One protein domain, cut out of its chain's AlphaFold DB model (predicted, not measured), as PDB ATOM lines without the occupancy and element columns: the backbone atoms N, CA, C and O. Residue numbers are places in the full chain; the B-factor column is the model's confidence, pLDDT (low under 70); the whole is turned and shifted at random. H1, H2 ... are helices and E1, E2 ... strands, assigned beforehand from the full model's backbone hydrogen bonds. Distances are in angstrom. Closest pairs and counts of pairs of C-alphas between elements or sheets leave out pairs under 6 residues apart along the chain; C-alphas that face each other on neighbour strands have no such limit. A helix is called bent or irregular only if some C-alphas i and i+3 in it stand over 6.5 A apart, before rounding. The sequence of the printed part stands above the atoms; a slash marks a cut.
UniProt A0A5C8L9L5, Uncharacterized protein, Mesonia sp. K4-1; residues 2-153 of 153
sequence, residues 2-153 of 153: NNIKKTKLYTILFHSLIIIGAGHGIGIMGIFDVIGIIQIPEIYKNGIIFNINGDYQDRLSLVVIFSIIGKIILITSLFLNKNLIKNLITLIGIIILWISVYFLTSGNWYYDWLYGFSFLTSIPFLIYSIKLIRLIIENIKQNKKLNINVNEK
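Overview. This is residues 2 to 153 of the 153 residues of an uncharacterized protein of Mesonia sp. K4-1 (UniProt A0A5C8L9L5). Picture a long up-and-down bundle of four helices, H1, H3, H4 and the arm H5b, each running against the one before it in the chain, with the small strand hairpin E1 and E2 and the arm H5a gathered at one end. H2 sticks out sideways from H3 with its residues 41 to 46, and residues 144 to 153, mostly the far end of H5b, stick out as a tail that adds to the length. The printed part has 152 residues, mostly helix, in the order H1, E1, E2, H2, H3, H4, H5; E1 and E2 make an antiparallel sheet. It is only just loose, close to compact, with a radius of gyration of the C-alphas of 18.0 A, and spans 66 by 37 by 24 A.

Along the chain. Find C-alpha 2 at (213.156, 106.458, 206.826); from there H1 runs to residue 16, 21.4 A. E1, residues 19 to 22, and E2, residues 25 to 28, come next. H2, residues 29 to 46, is irregular, with C-alphas 38 and 41 lying 7.3 A apart. H3, residues 56 to 76, covers 29.8 A and is only just irregular, with C-alphas 58 and 61 lying 6.9 A apart. Find C-alpha 83 at (224.509, 100.370, 202.616), where H4 begins its 32.8 A to residue 105. H5, residues 113 to 151, was assigned as one helix by its hydrogen bonds but is bent, C-alphas 121 and 124 being 7.0 A apart; its arms are H5a, residues 113 to 121, and H5b, residues 124 to 151, which covers 41.5 A and ends with C-alpha 151 at (231.784, 88.502, 215.932).

Arrangement. Look first at H1, which touches H5b, closest at the C-alphas of Phe 14 and Phe 125, 4.8 A, at a shallow tilt of 25 degrees, opposite ways. With its residues 67 to 74, H3 touches H1, closest at the C-alphas of Ile 12 and Lys 71, 6.2 A. H3 and H4 form a helical hairpin, their closest C-alphas, those of Gly 70 and Gly 93, 4.4 A apart. H4 and H5b only just touch, with 3 pairs of C-alphas within 8 A, closest at Asn 87 and Ile 136, 6.5 A. H2 touches H3 with residues 29 to 36, about perpendicular at 75 degrees, closest at the C-alphas of Asp 33 and Val 64, 5.7 A. In the hairpin E1 and E2, N 20 and O 27 are 2.8 A apart, within hydrogen-bond range. The closest C-alphas of E1 and H5a, those of Ile 19 and Ser 118, are 5.4 A apart. Every O i to N i+4 pair is within range in H1, H4, H5a and H5b; in H2 it is 12 of 14 and in H3 15 of 17.

Size, cuts and confidence. The C-alphas farthest apart, those of His 24 and Lys 153, are 67.0 A apart. The printed part has no cut and no long link. Confidence is under 70 at residue 2, residues 47 to 48 and residues 151 to 153.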
ATOM      1  N   ASN A   2     214.108 105.460 207.364       63.22
ATOM      2  CA  ASN A   2     213.156 106.458 206.826       63.22
ATOM      3  C   ASN A   2     213.654 107.915 206.888       63.22
ATOM      4  O   ASN A   2     213.453 108.664 205.936       63.22
ATOM      5  N   ASN A   3     214.383 108.304 207.941       85.81
ATOM      6  CA  ASN A   3     214.894 109.675 208.076       85.81
ATOM      7  C   ASN A   3     215.983 110.035 207.051       85.81
ATOM      8  O   ASN A   3     216.018 111.174 206.597       85.81
ATOM      9  N   ILE A   4     216.822 109.080 206.622       91.56
ATOM     10  CA  ILE A   4     217.854 109.326 205.594       91.56
ATOM     11  C   ILE A   4     217.204 109.515 204.223       91.56
ATOM     12  O   ILE A   4     217.537 110.461 203.515       91.56
ATOM     13  N   LYS A   5     216.249 108.645 203.857       93.00
ATOM     14  CA  LYS A   5     215.520 108.760 202.583       93.00
ATOM     15  C   LYS A   5     214.772 110.096 202.494       93.00
ATOM     16  O   LYS A   5     214.936 110.808 201.512       93.00
ATOM     17  N   LYS A   6     214.028 110.462 203.547       94.81
ATOM     18  CA  LYS A   6     213.312 111.747 203.625       94.81
ATOM     19  C   LYS A   6     214.264 112.940 203.537       94.81
ATOM     20  O   LYS A   6     214.049 113.819 202.714       94.81
ATOM     21  N   THR A   7     215.342 112.947 204.328       96.62
ATOM     22  CA  THR A   7     216.336 114.037 204.289       96.62
ATOM     23  C   THR A   7     216.954 114.173 202.901       96.62
ATOM     24  O   THR A   7     217.086 115.289 202.427       96.62
ATOM     25  N   LYS A   8     217.236 113.062 202.208       96.75
ATOM     26  CA  LYS A   8     217.745 113.087 200.830       96.75
ATOM     27  C   LYS A   8     216.774 113.724 199.838       96.75
ATOM     28  O   LYS A   8     217.196 114.551 199.037       96.75
ATOM     29  N   LEU A   9     215.490 113.368 199.905       97.19
ATOM     30  CA  LEU A   9     214.464 113.993 199.064       97.19
ATOM     31  C   LEU A   9     214.356 115.494 199.343       97.19
ATOM     32  O   LEU A   9     214.310 116.279 198.403       97.19
ATOM     33  N   TYR A  10     214.406 115.903 200.612       97.69
ATOM     34  CA  TYR A  10     214.440 117.320 200.968       97.69
ATOM     35  C   TYR A  10     215.701 118.026 200.462       97.69
ATOM     36  O   TYR A  10     215.594 119.137 199.964       97.69
ATOM     37  N   THR A  11     216.876 117.392 200.513       98.12
ATOM     38  CA  THR A  11     218.104 117.946 199.919       98.12
ATOM     39  C   THR A  11     217.924 118.209 198.419       98.12
ATOM     40  O   THR A  11     218.250 119.297 197.957       98.12
ATOM     41  N   ILE A  12     217.360 117.253 197.670       98.19
ATOM     42  CA  ILE A  12     217.076 117.415 196.232       98.19
ATOM     43  C   ILE A  12     216.056 118.540 195.997       98.19
ATOM     44  O   ILE A  12     216.249 119.380 195.116       98.19
ATOM     45  N   LEU A  13     214.981 118.562 196.789       98.00
ATOM     46  CA  LEU A  13     213.915 119.555 196.679       98.00
ATOM     47  C   LEU A  13     214.452 120.964 196.938       98.00
ATOM     48  O   LEU A  13     214.302 121.832 196.086       98.00
ATOM     49  N   PHE A  14     215.134 121.182 198.063       98.44
ATOM     50  CA  PHE A  14     215.681 122.494 198.402       98.44
ATOM     51  C   PHE A  14     216.740 122.955 197.406       98.44
ATOM     52  O   PHE A  14     216.761 124.134 197.082       98.44
ATOM     53  N   HIS A  15     217.551 122.048 196.849       98.50
ATOM     54  CA  HIS A  15     218.457 122.420 195.761       98.50
ATOM     55  C   HIS A  15     217.695 122.864 194.502       98.50
ATOM     56  O   HIS A  15     218.152 123.715 193.750       98.50
ATOM     57  N   SER A  16     216.534 122.272 194.229       97.81
ATOM     58  CA  SER A  16     215.709 122.626 193.066       97.81
ATOM     59  C   SER A  16     214.959 123.946 193.247       97.81
ATOM     60  O   SER A  16     214.576 124.562 192.258       97.81
ATOM     61  N   LEU A  17     214.781 124.392 194.490       97.69
ATOM     62  CA  LEU A  17     214.145 125.663 194.840       97.69
ATOM     63  C   LEU A  17     215.134 126.834 194.953       97.69
ATOM     64  O   LEU A  17     214.703 127.952 195.222       97.69
ATOM     65  N   ILE A  18     216.435 126.595 194.753       97.69
ATOM     66  CA  ILE A  18     217.438 127.666 194.707       97.69
ATOM     67  C   ILE A  18     217.055 128.636 193.597       97.69
ATOM     68  O   ILE A  18     216.771 128.215 192.473       97.69
ATOM     69  N   ILE A  19     217.044 129.924 193.924       95.62
ATOM     70  CA  ILE A  19     216.664 130.971 192.988       95.62
ATOM     71  C   ILE A  19     217.893 131.400 192.183       95.62
ATOM     72  O   ILE A  19     218.983 131.580 192.731       95.62
ATOM     73  N   ILE A  20     217.704 131.559 190.877       93.06
ATOM     74  CA  ILE A  20     218.736 131.893 189.895       93.06
ATOM     75  C   ILE A  20     218.258 133.085 189.071       93.06
ATOM     76  O   ILE A  20     217.121 133.085 188.596       93.06
ATOM     77  N   GLY A  21     219.120 134.080 188.872       88.19
ATOM     78  CA  GLY A  21     218.869 135.156 187.910       88.19
ATOM     79  C   GLY A  21     219.411 134.785 186.532       88.19
ATOM     80  O   GLY A  21     220.607 134.594 186.393       88.19
ATOM     81  N   ALA A  22     218.586 134.694 185.495       81.19
ATOM     82  CA  ALA A  22     219.073 134.414 184.141       81.19
ATOM     83  C   ALA A  22     218.576 135.473 183.161       81.19
ATOM     84  O   ALA A  22     217.372 135.738 183.071       81.19
ATOM     85  N   GLY A  23     219.502 136.083 182.419       76.31
ATOM     86  CA  GLY A  23     219.202 137.211 181.542       76.31
ATOM     87  C   GLY A  23     218.539 138.361 182.308       76.31
ATOM     88  O   GLY A  23     219.147 138.952 183.191       76.31
ATOM     89  N   HIS A  24     217.283 138.668 181.970       73.44
ATOM     90  CA  HIS A  24     216.502 139.759 182.577       73.44
ATOM     91  C   HIS A  24     215.487 139.268 183.628       73.44
ATOM     92  O   HIS A  24     214.655 140.046 184.091       73.44
ATOM     93  N   GLY A  25     215.500 137.975 183.969       84.56
ATOM     94  CA  GLY A  25     214.485 137.348 184.815       84.56
ATOM     95  C   GLY A  25     215.057 136.544 185.978       84.56
ATOM     96  O   GLY A  25     216.259 136.312 186.088       84.56
ATOM     97  N   ILE A  26     214.151 136.089 186.842       89.06
ATOM     98  CA  ILE A  26     214.438 135.239 187.997       89.06
ATOM     99  C   ILE A  26     213.691 133.918 187.806       89.06
ATOM    100  O   ILE A  26     212.512 133.913 187.451       89.06
ATOM    101  N   GLY A  27     214.359 132.798 188.054       92.12
ATOM    102  CA  GLY A  27     213.760 131.467 188.022       92.12
ATOM    103  C   GLY A  27     214.292 130.578 189.139       92.12
ATOM    104  O   GLY A  27     215.091 131.003 189.968       92.12
ATOM    105  N   ILE A  28     213.843 129.325 189.167       94.75
ATOM    106  CA  ILE A  28     214.318 128.323 190.129       94.75
ATOM    107  C   ILE A  28     215.179 127.279 189.428       94.75
ATOM    108  O   ILE A  28     214.887 126.887 188.295       94.75
ATOM    109  N   MET A  29     216.206 126.785 190.117       96.12
ATOM    110  CA  MET A  29     217.151 125.781 189.618       96.12
ATOM    111  C   MET A  29     216.446 124.588 188.969       96.12
ATOM    112  O   MET A  29     216.840 124.158 187.896       96.12
ATOM    113  N   GLY A  30     215.362 124.092 189.571       93.31
ATOM    114  CA  GLY A  30     214.612 122.956 189.037       93.31
ATOM    115  C   GLY A  30     214.045 123.184 187.632       93.31
ATOM    116  O   GLY A  30     214.021 122.250 186.837       93.31
ATOM    117  N   ILE A  31     213.627 124.410 187.298       93.19
ATOM    118  CA  ILE A  31     213.165 124.747 185.940       93.19
ATOM    119  C   ILE A  31     214.359 124.777 184.982       93.19
ATOM    120  O   ILE A  31     214.284 124.203 183.896       93.19
ATOM    121  N   PHE A  32     215.471 125.388 185.398       91.38
ATOM    122  CA  PHE A  32     216.695 125.424 184.597       91.38
ATOM    123  C   PHE A  32     217.278 124.035 184.345       91.38
ATOM    124  O   PHE A  32     217.778 123.792 183.254       91.38
ATOM    125  N   ASP A  33     217.151 123.101 185.286       91.75
ATOM    126  CA  ASP A  33     217.551 121.712 185.065       91.75
ATOM    127  C   ASP A  33     216.726 121.054 183.956       91.75
ATOM    128  O   ASP A  33     217.281 120.374 183.095       91.75
ATOM    129  N   VAL A  34     215.404 121.260 183.942       91.12
ATOM    130  CA  VAL A  34     214.525 120.700 182.902       91.12
ATOM    131  C   VAL A  34     214.860 121.296 181.537       91.12
ATOM    132  O   VAL A  34     215.011 120.557 180.565       91.12
ATOM    133  N   ILE A  35     215.030 122.619 181.471       87.75
ATOM    134  CA  ILE A  35     215.437 123.316 180.245       87.75
ATOM    135  C   ILE A  35     216.809 122.812 179.780       87.75
ATOM    136  O   ILE A  35     216.972 122.467 178.611       87.75
ATOM    137  N   GLY A  36     217.770 122.697 180.698       86.00
ATOM    138  CA  GLY A  36     219.111 122.193 180.419       86.00
ATOM    139  C   GLY A  36     219.093 120.778 179.847       86.00
ATOM    140  O   GLY A  36     219.794 120.516 178.876       86.00
ATOM    141  N   ILE A  37     218.243 119.888 180.377       86.12
ATOM    142  CA  ILE A  37     218.061 118.526 179.843       86.12
ATOM    143  C   ILE A  37     217.522 118.557 178.407       86.12
ATOM    144  O   ILE A  37     218.030 117.833 177.550       86.12
ATOM    145  N   ILE A  38     216.520 119.396 178.129       85.69
ATOM    146  CA  ILE A  38     215.929 119.528 176.787       85.69
ATOM    147  C   ILE A  38     216.964 120.046 175.776       85.69
ATOM    148  O   ILE A  38     216.943 119.634 174.618       85.69
ATOM    149  N   GLN A  39     217.891 120.900 176.213       81.25
ATOM    150  CA  GLN A  39     218.922 121.505 175.364       81.25
ATOM    151  C   GLN A  39     220.154 120.614 175.126       81.25
ATOM    152  O   GLN A  39     220.976 120.941 174.269       81.25
ATOM    153  N   ILE A  40     220.289 119.464 175.804       80.62
ATOM    154  CA  ILE A  40     221.432 118.541 175.628       80.62
ATOM    155  C   ILE A  40     221.730 118.208 174.149       80.62
ATOM    156  O   ILE A  40     222.905 118.243 173.776       80.62
ATOM    157  N   PRO A  41     220.743 117.905 173.279       80.88
ATOM    158  CA  PRO A  41     221.020 117.580 171.878       80.88
ATOM    159  C   PRO A  41     221.651 118.739 171.097       80.88
ATOM    160  O   PRO A  41     222.464 118.513 170.204       80.88
ATOM    161  N   GLU A  42     221.276 119.975 171.420       76.44
ATOM    162  CA  GLU A  42     221.806 121.183 170.786       76.44
ATOM    163  C   GLU A  42     223.204 121.513 171.316       76.44
ATOM    164  O   GLU A  42     224.121 121.773 170.537       76.44
ATOM    165  N   ILE A  43     223.399 121.368 172.627       75.44
ATOM    166  CA  ILE A  43     224.703 121.475 173.287       75.44
ATOM    167  C   ILE A  43     225.701 120.457 172.708       75.44
ATOM    168  O   ILE A  43     226.866 120.782 172.487       75.44
ATOM    169  N   TYR A  44     225.260 119.231 172.416       76.06
ATOM    170  CA  TYR A  44     226.113 118.210 171.801       76.06
ATOM    171  C   TYR A  44     226.549 118.581 170.375       76.06
ATOM    172  O   TYR A  44     227.673 118.277 169.982       76.06
ATOM    173  N   LYS A  45     225.685 119.261 169.607       79.62
ATOM    174  CA  LYS A  45     225.998 119.719 168.242       79.62
ATOM    175  C   LYS A  45     226.946 120.915 168.225       79.62
ATOM    176  O   LYS A  45     227.836 120.965 167.382       79.62
ATOM    177  N   ASN A  46     226.745 121.860 169.140       76.38
ATOM    178  CA  ASN A  46     227.443 123.147 169.135       76.38
ATOM    179  C   ASN A  46     228.681 123.167 170.052       76.38
ATOM    180  O   ASN A  46     229.472 124.106 169.996       76.38
ATOM    181  N   GLY A  47     228.868 122.124 170.867       69.69
ATOM    182  CA  GLY A  47     229.917 122.044 171.880       69.69
ATOM    183  C   GLY A  47     229.543 122.771 173.176       69.69
ATOM    184  O   GLY A  47     228.700 123.667 173.197       69.69
ATOM    185  N   ILE A  48     230.178 122.377 174.286       68.25
ATOM    186  CA  ILE A  48     230.006 123.044 175.584       68.25
ATOM    187  C   ILE A  48     231.133 124.057 175.781       68.25
ATOM    188  O   ILE A  48     232.301 123.676 175.867       68.25
ATOM    189  N   ILE A  49     230.784 125.337 175.922       71.00
ATOM    190  CA  ILE A  49     231.725 126.373 176.353       71.00
ATOM    191  C   ILE A  49     231.675 126.442 177.882       71.00
ATOM    192  O   ILE A  49     230.734 126.975 178.467       71.00
ATOM    193  N   PHE A  50     232.682 125.870 178.541       71.62
ATOM    194  CA  PHE A  50     232.828 125.952 179.993       71.62
ATOM    195  C   PHE A  50     233.638 127.192 180.370       71.62
ATOM    196  O   PHE A  50     234.868 127.165 180.333       71.62
ATOM    197  N   ASN A  51     232.964 128.270 180.768       76.38
ATOM    198  CA  ASN A  51     233.646 129.452 181.286       76.38
ATOM    199  C   ASN A  51     233.654 129.452 182.821       76.38
ATOM    200  O   ASN A  51     232.756 129.972 183.478       76.38
ATOM    201  N   ILE A  52     234.691 128.846 183.400       75.12
ATOM    202  CA  ILE A  52     234.857 128.727 184.858       75.12
ATOM    203  C   ILE A  52     235.118 130.097 185.509       75.12
ATOM    204  O   ILE A  52     234.691 130.337 186.638       75.12
ATOM    205  N   ASN A  53     235.790 130.997 184.787       80.25
ATOM    206  CA  ASN A  53     236.196 132.313 185.285       80.25
ATOM    207  C   ASN A  53     235.254 133.442 184.842       80.25
ATOM    208  O   ASN A  53     235.510 134.592 185.182       80.25
ATOM    209  N   GLY A  54     234.185 133.122 184.108       80.75
ATOM    210  CA  GLY A  54     233.232 134.103 183.594       80.75
ATOM    211  C   GLY A  54     232.364 134.727 184.678       80.75
ATOM    212  O   GLY A  54     232.480 134.388 185.862       80.75
ATOM    213  N   ASP A  55     231.469 135.613 184.263       85.94
ATOM    214  CA  ASP A  55     230.514 136.262 185.160       85.94
ATOM    215  C   ASP A  55     229.341 135.323 185.496       85.94
ATOM    216  O   ASP A  55     229.323 134.148 185.120       85.94
ATOM    217  N   TYR A  56     228.359 135.808 186.262       86.69
ATOM    218  CA  TYR A  56     227.265 134.992 186.805       86.69
ATOM    219  C   TYR A  56     226.569 134.183 185.703       86.69
ATOM    220  O   TYR A  56     226.399 132.971 185.831       86.69
ATOM    221  N   GLN A  57     226.220 134.857 184.602       87.56
ATOM    222  CA  GLN A  57     225.501 134.274 183.468       87.56
ATOM    223  C   GLN A  57     226.329 133.204 182.748       87.56
ATOM    224  O   GLN A  57     225.809 132.136 182.431       87.56
ATOM    225  N   ASP A  58     227.627 133.446 182.563       85.94
ATOM    226  CA  ASP A  58     228.524 132.517 181.871       85.94
ATOM    227  C   ASP A  58     228.667 131.185 182.618       85.94
ATOM    228  O   ASP A  58     228.851 130.125 182.013       85.94
ATOM    229  N   ARG A  59     228.558 131.225 183.952       89.00
ATOM    230  CA  ARG A  59     228.660 130.035 184.807       89.00
ATOM    231  C   ARG A  59     227.364 129.230 184.872       89.00
ATOM    232  O   ARG A  59     227.412 128.075 185.301       89.00
ATOM    233  N   LEU A  60     226.220 129.773 184.443       89.25
ATOM    234  CA  LEU A  60     224.916 129.117 184.612       89.25
ATOM    235  C   LEU A  60     224.838 127.749 183.942       89.25
ATOM    236  O   LEU A  60     224.375 126.793 184.562       89.25
ATOM    237  N   SER A  61     225.347 127.622 182.717       87.62
ATOM    238  CA  SER A  61     225.358 126.342 181.999       87.62
ATOM    239  C   SER A  61     226.116 125.265 182.779       87.62
ATOM    240  O   SER A  61     225.646 124.137 182.923       87.62
ATOM    241  N   LEU A  62     227.265 125.628 183.354       90.06
ATOM    242  CA  LEU A  62     228.064 124.737 184.191       90.06
ATOM    243  C   LEU A  62     227.307 124.369 185.477       90.06
ATOM    244  O   LEU A  62     227.226 123.191 185.831       90.06
ATOM    245  N   VAL A  63     226.714 125.357 186.152       93.50
ATOM    246  CA  VAL A  63     225.926 125.162 187.378       93.50
ATOM    247  C   VAL A  63     224.784 124.170 187.150       93.50
ATOM    248  O   VAL A  63     224.615 123.253 187.959       93.50
ATOM    249  N   VAL A  64     224.048 124.316 186.045       93.00
ATOM    250  CA  VAL A  64     222.933 123.438 185.658       93.00
ATOM    251  C   VAL A  64     223.417 122.008 185.404       93.00
ATOM    252  O   VAL A  64     222.823 121.059 185.915       93.00
ATOM    253  N   ILE A  65     224.542 121.827 184.707       92.06
ATOM    254  CA  ILE A  65     225.121 120.494 184.472       92.06
ATOM    255  C   ILE A  65     225.452 119.799 185.800       92.06
ATOM    256  O   ILE A  65     225.025 118.663 186.031       92.06
ATOM    257  N   PHE A  66     226.166 120.475 186.706       95.44
ATOM    258  CA  PHE A  66     226.488 119.898 188.016       95.44
ATOM    259  C   PHE A  66     225.228 119.653 188.864       95.44
ATOM    260  O   PHE A  66     225.139 118.621 189.532       95.44
ATOM    261  N   SER A  67     224.227 120.538 188.799       97.12
ATOM    262  CA  SER A  67     222.931 120.368 189.474       97.12
ATOM    263  C   SER A  67     222.230 119.080 189.028       97.12
ATOM    264  O   SER A  67     221.879 118.238 189.865       97.12
ATOM    265  N   ILE A  68     222.095 118.870 187.715       96.06
ATOM    266  CA  ILE A  68     221.463 117.676 187.136       96.06
ATOM    267  C   ILE A  68     222.222 116.411 187.552       96.06
ATOM    268  O   ILE A  68     221.618 115.475 188.087       96.06
ATOM    269  N   ILE A  69     223.548 116.386 187.362       96.12
ATOM    270  CA  ILE A  69     224.385 115.221 187.688       96.12
ATOM    271  C   ILE A  69     224.257 114.867 189.176       96.12
ATOM    272  O   ILE A  69     224.008 113.708 189.523       96.12
ATOM    273  N   GLY A  70     224.364 115.856 190.067       97.88
ATOM    274  CA  GLY A  70     224.261 115.638 191.508       97.88
ATOM    275  C   GLY A  70     222.898 115.077 191.921       97.88
ATOM    276  O   GLY A  70     222.830 114.141 192.725       97.88
ATOM    277  N   LYS A  71     221.804 115.571 191.326       97.62
ATOM    278  CA  LYS A  71     220.445 115.072 191.600       97.62
ATOM    279  C   LYS A  71     220.242 113.652 191.095       97.62
ATOM    280  O   LYS A  71     219.712 112.834 191.846       97.62
ATOM    281  N   ILE A  72     220.709 113.324 189.889       96.75
ATOM    282  CA  ILE A  72     220.646 111.953 189.353       96.75
ATOM    283  C   ILE A  72     221.401 110.987 190.277       96.75
ATOM    284  O   ILE A  72     220.876 109.929 190.635       96.75
ATOM    285  N   ILE A  73     222.590 111.362 190.751       97.75
ATOM    286  CA  ILE A  73     223.377 110.557 191.701       97.75
ATOM    287  C   ILE A  73     222.631 110.370 193.037       97.75
ATOM    288  O   ILE A  73     222.554 109.263 193.585       97.75
ATOM    289  N   LEU A  74     222.004 111.424 193.569       97.19
ATOM    290  CA  LEU A  74     221.196 111.303 194.785       97.19
ATOM    291  C   LEU A  74     219.947 110.433 194.578       97.19
ATOM    292  O   LEU A  74     219.638 109.616 195.449       97.19
ATOM    293  N   ILE A  75     219.261 110.547 193.443       96.69
ATOM    294  CA  ILE A  75     218.074 109.745 193.121       96.69
ATOM    295  C   ILE A  75     218.451 108.272 192.954       96.69
ATOM    296  O   ILE A  75     217.867 107.416 193.617       96.69
ATOM    297  N   THR A  76     219.471 107.959 192.155       95.06
ATOM    298  CA  THR A  76     219.948 106.576 191.946       95.06
ATOM    299  C   THR A  76     220.334 105.903 193.263       95.06
ATOM    300  O   THR A  76     219.957 104.757 193.519       95.06
ATOM    301  N   SER A  77     220.972 106.634 194.180       94.75
ATOM    302  CA  SER A  77     221.307 106.106 195.508       94.75
ATOM    303  C   SER A  77     220.097 105.795 196.413       94.75
ATOM    304  O   SER A  77     220.271 105.206 197.486       94.75
ATOM    305  N   LEU A  78     218.864 106.169 196.050       92.69
ATOM    306  CA  LEU A  78     217.654 105.719 196.759       92.69
ATOM    307  C   LEU A  78     217.324 104.248 196.482       92.69
ATOM    308  O   LEU A  78     216.770 103.595 197.372       92.69
ATOM    309  N   PHE A  79     217.710 103.740 195.310       92.75
ATOM    310  CA  PHE A  79     217.383 102.396 194.819       92.75
ATOM    311  C   PHE A  79     218.459 101.346 195.132       92.75
ATOM    312  O   PHE A  79     218.285 100.166 194.851       92.75
ATOM    313  N   LEU A  80     219.576 101.753 195.744       91.50
ATOM    314  CA  LEU A  80     220.669 100.847 196.090       91.50
ATOM    315  C   LEU A  80     220.414 100.096 197.403       91.50
ATOM    316  O   LEU A  80     220.064 100.693 198.425       91.50
ATOM    317  N   ASN A  81     220.693  98.791 197.384       84.81
ATOM    318  CA  ASN A  81     220.506  97.899 198.532       84.81
ATOM    319  C   ASN A  81     221.731  97.854 199.463       84.81
ATOM    320  O   ASN A  81     221.585  97.783 200.681       84.81
ATOM    321  N   LYS A  82     222.952  97.930 198.915       84.56
ATOM    322  CA  LYS A  82     224.192  97.859 199.706       84.56
ATOM    323  C   LYS A  82     224.451  99.183 200.435       84.56
ATOM    324  O   LYS A  82     224.763 100.186 199.795       84.56
ATOM    325  N   ASN A  83     224.386  99.171 201.770       84.88
ATOM    326  CA  ASN A  83     224.509 100.370 202.616       84.88
ATOM    327  C   ASN A  83     225.799 101.176 202.375       84.88
ATOM    328  O   ASN A  83     225.739 102.402 202.331       84.88
ATOM    329  N   LEU A  84     226.946 100.517 202.182       87.62
ATOM    330  CA  LEU A  84     228.226 101.203 201.968       87.62
ATOM    331  C   LEU A  84     228.257 101.962 200.634       87.62
ATOM    332  O   LEU A  84     228.477 103.170 200.620       87.62
ATOM    333  N   ILE A  85     227.953 101.274 199.530       90.56
ATOM    334  CA  ILE A  85     227.925 101.863 198.181       90.56
ATOM    335  C   ILE A  85     226.886 102.986 198.117       90.56
ATOM    336  O   ILE A  85     227.161 104.079 197.630       90.56
ATOM    337  N   LYS A  86     225.703 102.749 198.690       93.38
ATOM    338  CA  LYS A  86     224.643 103.747 198.806       93.38
ATOM    339  C   LYS A  86     225.106 105.022 199.506       93.38
ATOM    340  O   LYS A  86     224.794 106.115 199.035       93.38
ATOM    341  N   ASN A  87     225.807 104.893 200.631       93.12
ATOM    342  CA  ASN A  87     226.299 106.040 201.387       93.12
ATOM    343  C   ASN A  87     227.379 106.798 200.602       93.12
ATOM    344  O   ASN A  87     227.290 108.018 200.520       93.12
ATOM    345  N   LEU A  88     228.326 106.097 199.966       94.69
ATOM    346  CA  LEU A  88     229.363 106.718 199.130       94.69
ATOM    347  C   LEU A  88     228.766 107.501 197.958       94.69
ATOM    348  O   LEU A  88     229.071 108.675 197.789       94.69
ATOM    349  N   ILE A  89     227.851 106.890 197.203       96.25
ATOM    350  CA  ILE A  89     227.173 107.556 196.082       96.25
ATOM    351  C   ILE A  89     226.358 108.752 196.584       96.25
ATOM    352  O   ILE A  89     226.368 109.809 195.960       96.25
ATOM    353  N   THR A  90     225.717 108.639 197.754       96.88
ATOM    354  CA  THR A  90     225.021 109.783 198.362       96.88
ATOM    355  C   THR A  90     225.989 110.936 198.658       96.88
ATOM    356  O   THR A  90     225.665 112.078 198.356       96.88
ATOM    357  N   LEU A  91     227.173 110.658 199.215       97.31
ATOM    358  CA  LEU A  91     228.181 111.684 199.508       97.31
ATOM    359  C   LEU A  91     228.718 112.345 198.233       97.31
ATOM    360  O   LEU A  91     228.800 113.568 198.183       97.31
ATOM    361  N   ILE A  92     229.007 111.557 197.192       97.94
ATOM    362  CA  ILE A  92     229.431 112.069 195.879       97.94
ATOM    363  C   ILE A  92     228.367 113.018 195.309       97.94
ATOM    364  O   ILE A  92     228.695 114.121 194.877       97.94
ATOM    365  N   GLY A  93     227.088 112.632 195.372       98.12
ATOM    366  CA  GLY A  93     225.985 113.478 194.914       98.12
ATOM    367  C   GLY A  93     225.897 114.803 195.673       98.12
ATOM    368  O   GLY A  93     225.726 115.846 195.052       98.12
ATOM    369  N   ILE A  94     226.074 114.790 197.002       98.38
ATOM    370  CA  ILE A  94     226.092 116.023 197.811       98.38
ATOM    371  C   ILE A  94     227.257 116.932 197.409       98.38
ATOM    372  O   ILE A  94     227.041 118.125 197.225       98.38
ATOM    373  N   ILE A  95     228.465 116.381 197.249       98.50
ATOM    374  CA  ILE A  95     229.656 117.151 196.860       98.50
ATOM    375  C   ILE A  95     229.438 117.830 195.505       98.50
ATOM    376  O   ILE A  95     229.725 119.012 195.357       98.50
ATOM    377  N   ILE A  96     228.872 117.111 194.538       98.38
ATOM    378  CA  ILE A  96     228.566 117.661 193.213       98.38
ATOM    379  C   ILE A  96     227.548 118.808 193.300       98.38
ATOM    380  O   ILE A  96     227.730 119.841 192.658       98.38
ATOM    381  N   LEU A  97     226.513 118.677 194.135       98.44
ATOM    382  CA  LEU A  97     225.561 119.768 194.367       98.44
ATOM    383  C   LEU A  97     226.194 120.960 195.101       98.44
ATOM    384  O   LEU A  97     225.869 122.104 194.803       98.44
ATOM    385  N   TRP A  98     227.133 120.733 196.022       98.44
ATOM    386  CA  TRP A  98     227.908 121.824 196.628       98.44
ATOM    387  C   TRP A  98     228.781 122.546 195.608       98.44
ATOM    388  O   TRP A  98     228.859 123.768 195.659       98.44
ATOM    389  N   ILE A  99     229.389 121.823 194.667       97.31
ATOM    390  CA  ILE A  99     230.149 122.418 193.561       97.31
ATOM    391  C   ILE A  99     229.233 123.295 192.693       97.31
ATOM    392  O   ILE A  99     229.606 124.420 192.370       97.31
ATOM    393  N   SER A 100     228.022 122.824 192.375       96.81
ATOM    394  CA  SER A 100     227.010 123.613 191.652       96.81
ATOM    395  C   SER A 100     226.694 124.928 192.379       96.81
ATOM    396  O   SER A 100     226.810 126.002 191.788       96.81
ATOM    397  N   VAL A 101     226.395 124.868 193.682       97.31
ATOM    398  CA  VAL A 101     226.131 126.071 194.493       97.31
ATOM    399  C   VAL A 101     227.355 126.978 194.578       97.31
ATOM    400  O   VAL A 101     227.226 128.184 194.415       97.31
ATOM    401  N   TYR A 102     228.550 126.420 194.768       96.06
ATOM    402  CA  TYR A 102     229.783 127.199 194.816       96.06
ATOM    403  C   TYR A 102     229.990 128.006 193.532       96.06
ATOM    404  O   TYR A 102     230.235 129.209 193.598       96.06
ATOM    405  N   PHE A 103     229.852 127.388 192.357       93.88
ATOM    406  CA  PHE A 103     229.992 128.116 191.093       93.88
ATOM    407  C   PHE A 103     228.923 129.191 190.906       93.88
ATOM    408  O   PHE A 103     229.234 130.257 190.377       93.88
ATOM    409  N   LEU A 104     227.709 128.946 191.403       94.50
ATOM    410  CA  LEU A 104     226.617 129.914 191.373       94.50
ATOM    411  C   LEU A 104     226.860 131.125 192.288       94.50
ATOM    412  O   LEU A 104     226.380 132.213 191.989       94.50
ATOM    413  N   THR A 105     227.585 130.960 193.401       94.75
ATOM    414  CA  THR A 105     227.672 131.984 194.462       94.75
ATOM    415  C   THR A 105     229.076 132.545 194.701       94.75
ATOM    416  O   THR A 105     229.239 133.415 195.550       94.75
ATOM    417  N   SER A 106     230.108 132.069 193.999       91.00
ATOM    418  CA  SER A 106     231.526 132.426 194.236       91.00
ATOM    419  C   SER A 106     232.008 133.709 193.542       91.00
ATOM    420  O   SER A 106     233.210 133.962 193.495       91.00
ATOM    421  N   GLY A 107     231.109 134.507 192.965       86.81
ATOM    422  CA  GLY A 107     231.463 135.769 192.313       86.81
ATOM    423  C   GLY A 107     231.546 136.956 193.269       86.81
ATOM    424  O   GLY A 107     231.641 136.804 194.487       86.81
ATOM    425  N   ASN A 108     231.502 138.165 192.708       86.19
ATOM    426  CA  ASN A 108     231.611 139.393 193.484       86.19
ATOM    427  C   ASN A 108     230.231 139.937 193.886       86.19
ATOM    428  O   ASN A 108     229.530 140.552 193.088       86.19
ATOM    429  N   TRP A 109     229.876 139.749 195.158       88.06
ATOM    430  CA  TRP A 109     228.565 140.111 195.708       88.06
ATOM    431  C   TRP A 109     228.332 141.620 195.801       88.06
ATOM    432  O   TRP A 109     227.195 142.051 195.973       88.06
ATOM    433  N   TYR A 110     229.399 142.419 195.727       81.56
ATOM    434  CA  TYR A 110     229.299 143.874 195.765       81.56
ATOM    435  C   TYR A 110     228.822 144.446 194.427       81.56
ATOM    436  O   TYR A 110     228.063 145.411 194.410       81.56
ATOM    437  N   TYR A 111     229.254 143.847 193.314       76.94
ATOM    438  CA  TYR A 111     228.916 144.322 191.969       76.94
ATOM    439  C   TYR A 111     227.663 143.664 191.400       76.94
ATOM    440  O   TYR A 111     226.958 144.295 190.619       76.94
ATOM    441  N   ASP A 112     227.366 142.427 191.801       84.69
ATOM    442  CA  ASP A 112     226.163 141.730 191.365       84.69
ATOM    443  C   ASP A 112     225.464 141.054 192.552       84.69
ATOM    444  O   ASP A 112     225.938 140.081 193.151       84.69
ATOM    445  N   TRP A 113     224.297 141.598 192.891       88.56
ATOM    446  CA  TRP A 113     223.461 141.129 193.990       88.56
ATOM    447  C   TRP A 113     222.918 139.709 193.753       88.56
ATOM    448  O   TRP A 113     222.554 139.033 194.721       88.56
ATOM    449  N   LEU A 114     222.899 139.228 192.500       91.25
ATOM    450  CA  LEU A 114     222.409 137.896 192.144       91.25
ATOM    451  C   LEU A 114     223.222 136.786 192.818       91.25
ATOM    452  O   LEU A 114     222.636 135.801 193.271       91.25
ATOM    453  N   TYR A 115     224.542 136.958 192.977       92.38
ATOM    454  CA  TYR A 115     225.380 135.992 193.702       92.38
ATOM    455  C   TYR A 115     224.913 135.813 195.151       92.38
ATOM    456  O   TYR A 115     224.716 134.686 195.614       92.38
ATOM    457  N   GLY A 116     224.699 136.928 195.858       92.94
ATOM    458  CA  GLY A 116     224.250 136.915 197.249       92.94
ATOM    459  C   GLY A 116     222.820 136.396 197.395       92.94
ATOM    460  O   GLY A 116     222.518 135.640 198.321       92.94
ATOM    461  N   PHE A 117     221.943 136.731 196.448       92.69
ATOM    462  CA  PHE A 117     220.558 136.268 196.455       92.69
ATOM    463  C   PHE A 117     220.437 134.757 196.205       92.69
ATOM    464  O   PHE A 117     219.728 134.049 196.933       92.69
ATOM    465  N   SER A 118     221.191 134.224 195.242       95.06
ATOM    466  CA  SER A 118     221.294 132.777 195.028       95.06
ATOM    467  C   SER A 118     221.905 132.057 196.227       95.06
ATOM    468  O   SER A 118     221.433 130.983 196.603       95.06
ATOM    469  N   PHE A 119     222.893 132.658 196.897       96.31
ATOM    470  CA  PHE A 119     223.437 132.084 198.125       96.31
ATOM    471  C   PHE A 119     222.396 132.012 199.240       96.31
ATOM    472  O   PHE A 119     222.217 130.949 199.838       96.31
ATOM    473  N   LEU A 120     221.670 133.105 199.488       95.81
ATOM    474  CA  LEU A 120     220.648 133.168 200.532       95.81
ATOM    475  C   LEU A 120     219.593 132.070 200.339       95.81
ATOM    476  O   LEU A 120     219.237 131.360 201.281       95.81
ATOM    477  N   THR A 121     219.143 131.876 199.101       97.12
ATOM    478  CA  THR A 121     218.137 130.857 198.764       97.12
ATOM    479  C   THR A 121     218.697 129.430 198.766       97.12
ATOM    480  O   THR A 121     217.933 128.473 198.881       97.12
ATOM    481  N   SER A 122     220.025 129.263 198.741       97.69
ATOM    482  CA  SER A 122     220.699 127.966 198.900       97.69
ATOM    483  C   SER A 122     220.825 127.489 200.354       97.69
ATOM    484  O   SER A 122     221.071 126.303 200.591       97.69
ATOM    485  N   ILE A 123     220.601 128.360 201.346       98.06
ATOM    486  CA  ILE A 123     220.754 128.025 202.774       98.06
ATOM    487  C   ILE A 123     219.925 126.796 203.199       98.06
ATOM    488  O   ILE A 123     220.494 125.900 203.835       98.06
ATOM    489  N   PRO A 124     218.628 126.659 202.844       98.12
ATOM    490  CA  PRO A 124     217.856 125.458 203.174       98.12
ATOM    491  C   PRO A 124     218.492 124.173 202.627       98.12
ATOM    492  O   PRO A 124     218.545 123.156 203.323       98.12
ATOM    493  N   PHE A 125     219.036 124.222 201.408       98.38
ATOM    494  CA  PHE A 125     219.764 123.102 200.818       98.38
ATOM    495  C   PHE A 125     221.030 122.771 201.619       98.38
ATOM    496  O   PHE A 125     221.236 121.603 201.967       98.38
ATOM    497  N   LEU A 126     221.839 123.776 201.974       98.38
ATOM    498  CA  LEU A 126     223.066 123.583 202.754       98.38
ATOM    499  C   LEU A 126     222.764 122.920 204.104       98.38
ATOM    500  O   LEU A 126     223.362 121.891 204.430       98.38
ATOM    501  N   ILE A 127     221.756 123.406 204.832       98.25
ATOM    502  CA  ILE A 127     221.325 122.826 206.115       98.25
ATOM    503  C   ILE A 127     220.945 121.347 205.952       98.25
ATOM    504  O   ILE A 127     221.413 120.484 206.704       98.25
ATOM    505  N   TYR A 128     220.112 121.023 204.958       98.06
ATOM    506  CA  TYR A 128     219.663 119.646 204.745       98.06
ATOM    507  C   TYR A 128     220.775 118.727 204.237       98.06
ATOM    508  O   TYR A 128     220.799 117.549 204.601       98.06
ATOM    509  N   SER A 129     221.714 119.241 203.444       98.06
ATOM    510  CA  SER A 129     222.881 118.481 202.989       98.06
ATOM    511  C   SER A 129     223.813 118.110 204.154       98.06
ATOM    512  O   SER A 129     224.178 116.941 204.293       98.06
ATOM    513  N   ILE A 130     224.087 119.040 205.077       98.19
ATOM    514  CA  ILE A 130     224.877 118.780 206.293       98.19
ATOM    515  C   ILE A 130     224.152 117.779 207.198       98.19
ATOM    516  O   ILE A 130     224.749 116.814 207.685       98.19
ATOM    517  N   LYS A 131     222.836 117.953 207.384       97.31
ATOM    518  CA  LYS A 131     222.004 117.008 208.141       97.31
ATOM    519  C   LYS A 131     222.064 115.599 207.545       97.31
ATOM    520  O   LYS A 131     222.149 114.623 208.290       97.31
ATOM    521  N   LEU A 132     222.046 115.480 206.218       97.25
ATOM    522  CA  LEU A 132     222.159 114.198 205.527       97.25
ATOM    523  C   LEU A 132     223.525 113.542 205.764       97.25
ATOM    524  O   LEU A 132     223.564 112.356 206.098       97.25
ATOM    525  N   ILE A 133     224.619 114.303 205.665       97.44
ATOM    526  CA  ILE A 133     225.977 113.819 205.968       97.44
ATOM    527  C   ILE A 133     226.046 113.293 207.406       97.44
ATOM    528  O   ILE A 133     226.510 112.172 207.633       97.44
ATOM    529  N   ARG A 134     225.522 114.050 208.377       96.19
ATOM    530  CA  ARG A 134     225.493 113.629 209.784       96.19
ATOM    531  C   ARG A 134     224.769 112.294 209.970       96.19
ATOM    532  O   ARG A 134     225.310 111.393 210.608       96.19
ATOM    533  N   LEU A 135     223.587 112.135 209.370       94.38
ATOM    534  CA  LEU A 135     222.824 110.884 209.449       94.38
ATOM    535  C   LEU A 135     223.562 109.701 208.800       94.38
ATOM    536  O   LEU A 135     223.449 108.568 209.272       94.38
ATOM    537  N   ILE A 136     224.318 109.941 207.725       94.12
ATOM    538  CA  ILE A 136     225.158 108.912 207.095       94.12
ATOM    539  C   ILE A 136     226.272 108.476 208.053       94.12
ATOM    540  O   ILE A 136     226.465 107.274 208.246       94.12
ATOM    541  N   ILE A 137     226.965 109.422 208.693       93.38
ATOM    542  CA  ILE A 137     228.035 109.132 209.662       93.38
ATOM    543  C   ILE A 137     227.488 108.332 210.852       93.38
ATOM    544  O   ILE A 137     228.091 107.335 211.257       93.38
ATOM    545  N   GLU A 138     226.338 108.730 211.399       91.69
ATOM    546  CA  GLU A 138     225.672 108.014 212.495       91.69
ATOM    547  C   GLU A 138     225.306 106.575 212.092       91.69
ATOM    548  O   GLU A 138     225.608 105.633 212.828       91.69
ATOM    549  N   ASN A 139     224.751 106.385 210.891       88.50
ATOM    550  CA  ASN A 139     224.421 105.063 210.351       88.50
ATOM    551  C   ASN A 139     225.672 104.178 210.172       88.50
ATOM    552  O   ASN A 139     225.655 102.995 210.508       88.50
ATOM    553  N   ILE A 140     226.786 104.735 209.686       89.00
ATOM    554  CA  ILE A 140     228.054 103.996 209.551       89.00
ATOM    555  C   ILE A 140     228.567 103.542 210.926       89.00
ATOM    556  O   ILE A 140     228.934 102.376 211.087       89.00
ATOM    557  N   LYS A 141     228.545 104.429 211.931       88.50
ATOM    558  CA  LYS A 141     228.968 104.100 213.304       88.50
ATOM    559  C   LYS A 141     228.119 102.981 213.914       88.50
ATOM    560  O   LYS A 141     228.672 102.081 214.542       88.50
ATOM    561  N   GLN A 142     226.800 103.016 213.717       85.31
ATOM    562  CA  GLN A 142     225.887 101.980 214.213       85.31
ATOM    563  C   GLN A 142     226.148 100.618 213.559       85.31
ATOM    564  O   GLN A 142     226.283  99.623 214.268       85.31
ATOM    565  N   ASN A 143     226.313 100.575 212.233       83.69
ATOM    566  CA  ASN A 143     226.604  99.325 211.522       83.69
ATOM    567  C   ASN A 143     227.954  98.721 211.944       83.69
ATOM    568  O   ASN A 143     228.064  97.507 212.082       83.69
ATOM    569  N   LYS A 144     228.968  99.558 212.215       83.94
ATOM    570  CA  LYS A 144     230.261  99.079 212.731       83.94
ATOM    571  C   LYS A 144     230.117  98.423 214.109       83.94
ATOM    572  O   LYS A 144     230.680  97.357 214.318       83.94
ATOM    573  N   LYS A 145     229.349  99.030 215.024       80.50
ATOM    574  CA  LYS A 145     229.086  98.462 216.361       80.50
ATOM    575  C   LYS A 145     228.347  97.123 216.286       80.50
ATOM    576  O   LYS A 145     228.720  96.189 216.980       80.50
ATOM    577  N   LEU A 146     227.331  97.023 215.426       77.81
ATOM    578  CA  LEU A 146     226.566  95.784 215.245       77.81
ATOM    579  C   LEU A 146     227.443  94.630 214.745       77.81
ATOM    580  O   LEU A 146     227.339  93.530 215.273       77.81
ATOM    581  N   ASN A 147     228.337  94.883 213.786       77.19
ATOM    582  CA  ASN A 147     229.235  93.849 213.267       77.19
ATOM    583  C   ASN A 147     230.251  93.352 214.310       77.19
ATOM    584  O   ASN A 147     230.599  92.179 214.290       77.19
ATOM    585  N   ILE A 148     230.708  94.216 215.224       77.31
ATOM    586  CA  ILE A 148     231.606  93.812 216.322       77.31
ATOM    587  C   ILE A 148     230.874  92.850 217.267       77.31
ATOM    588  O   ILE A 148     231.357  91.754 217.513       77.31
ATOM    589  N   ASN A 149     229.655  93.201 217.688       71.31
ATOM    590  CA  ASN A 149     228.864  92.379 218.611       71.31
ATOM    591  C   ASN A 149     228.438  91.015 218.031       71.31
ATOM    592  O   ASN A 149     228.105  90.112 218.793       71.31
ATOM    593  N   VAL A 150     228.372  90.876 216.702       72.31
ATOM    594  CA  VAL A 150     228.092  89.591 216.034       72.31
ATOM    595  C   VAL A 150     229.329  88.693 216.021       72.31
ATOM    596  O   VAL A 150     229.178  87.485 216.110       72.31
ATOM    597  N   ASN A 151     230.532  89.264 215.946       69.69
ATOM    598  CA  ASN A 151     231.784  88.502 215.932       69.69
ATOM    599  C   ASN A 151     232.260  88.081 217.337       69.69
ATOM    600  O   ASN A 151     233.181  87.280 217.444       69.69
ATOM    601  N   GLU A 152     231.673  88.640 218.398       65.56
ATOM    602  CA  GLU A 152     231.961  88.301 219.803       65.56
ATOM    603  C   GLU A 152     231.014  87.226 220.382       65.56
ATOM    604  O   GLU A 152     231.148  86.864 221.551       65.56
ATOM    605  N   LYS A 153     230.051  86.732 219.593       54.88
ATOM    606  CA  LYS A 153     229.116  85.653 219.956       54.88
ATOM    607  C   LYS A 153     229.417  84.386 219.173       54.88
ATOM    608  O   LYS A 153     229.213  83.306 219.765       54.88
TER     609      LYS A 153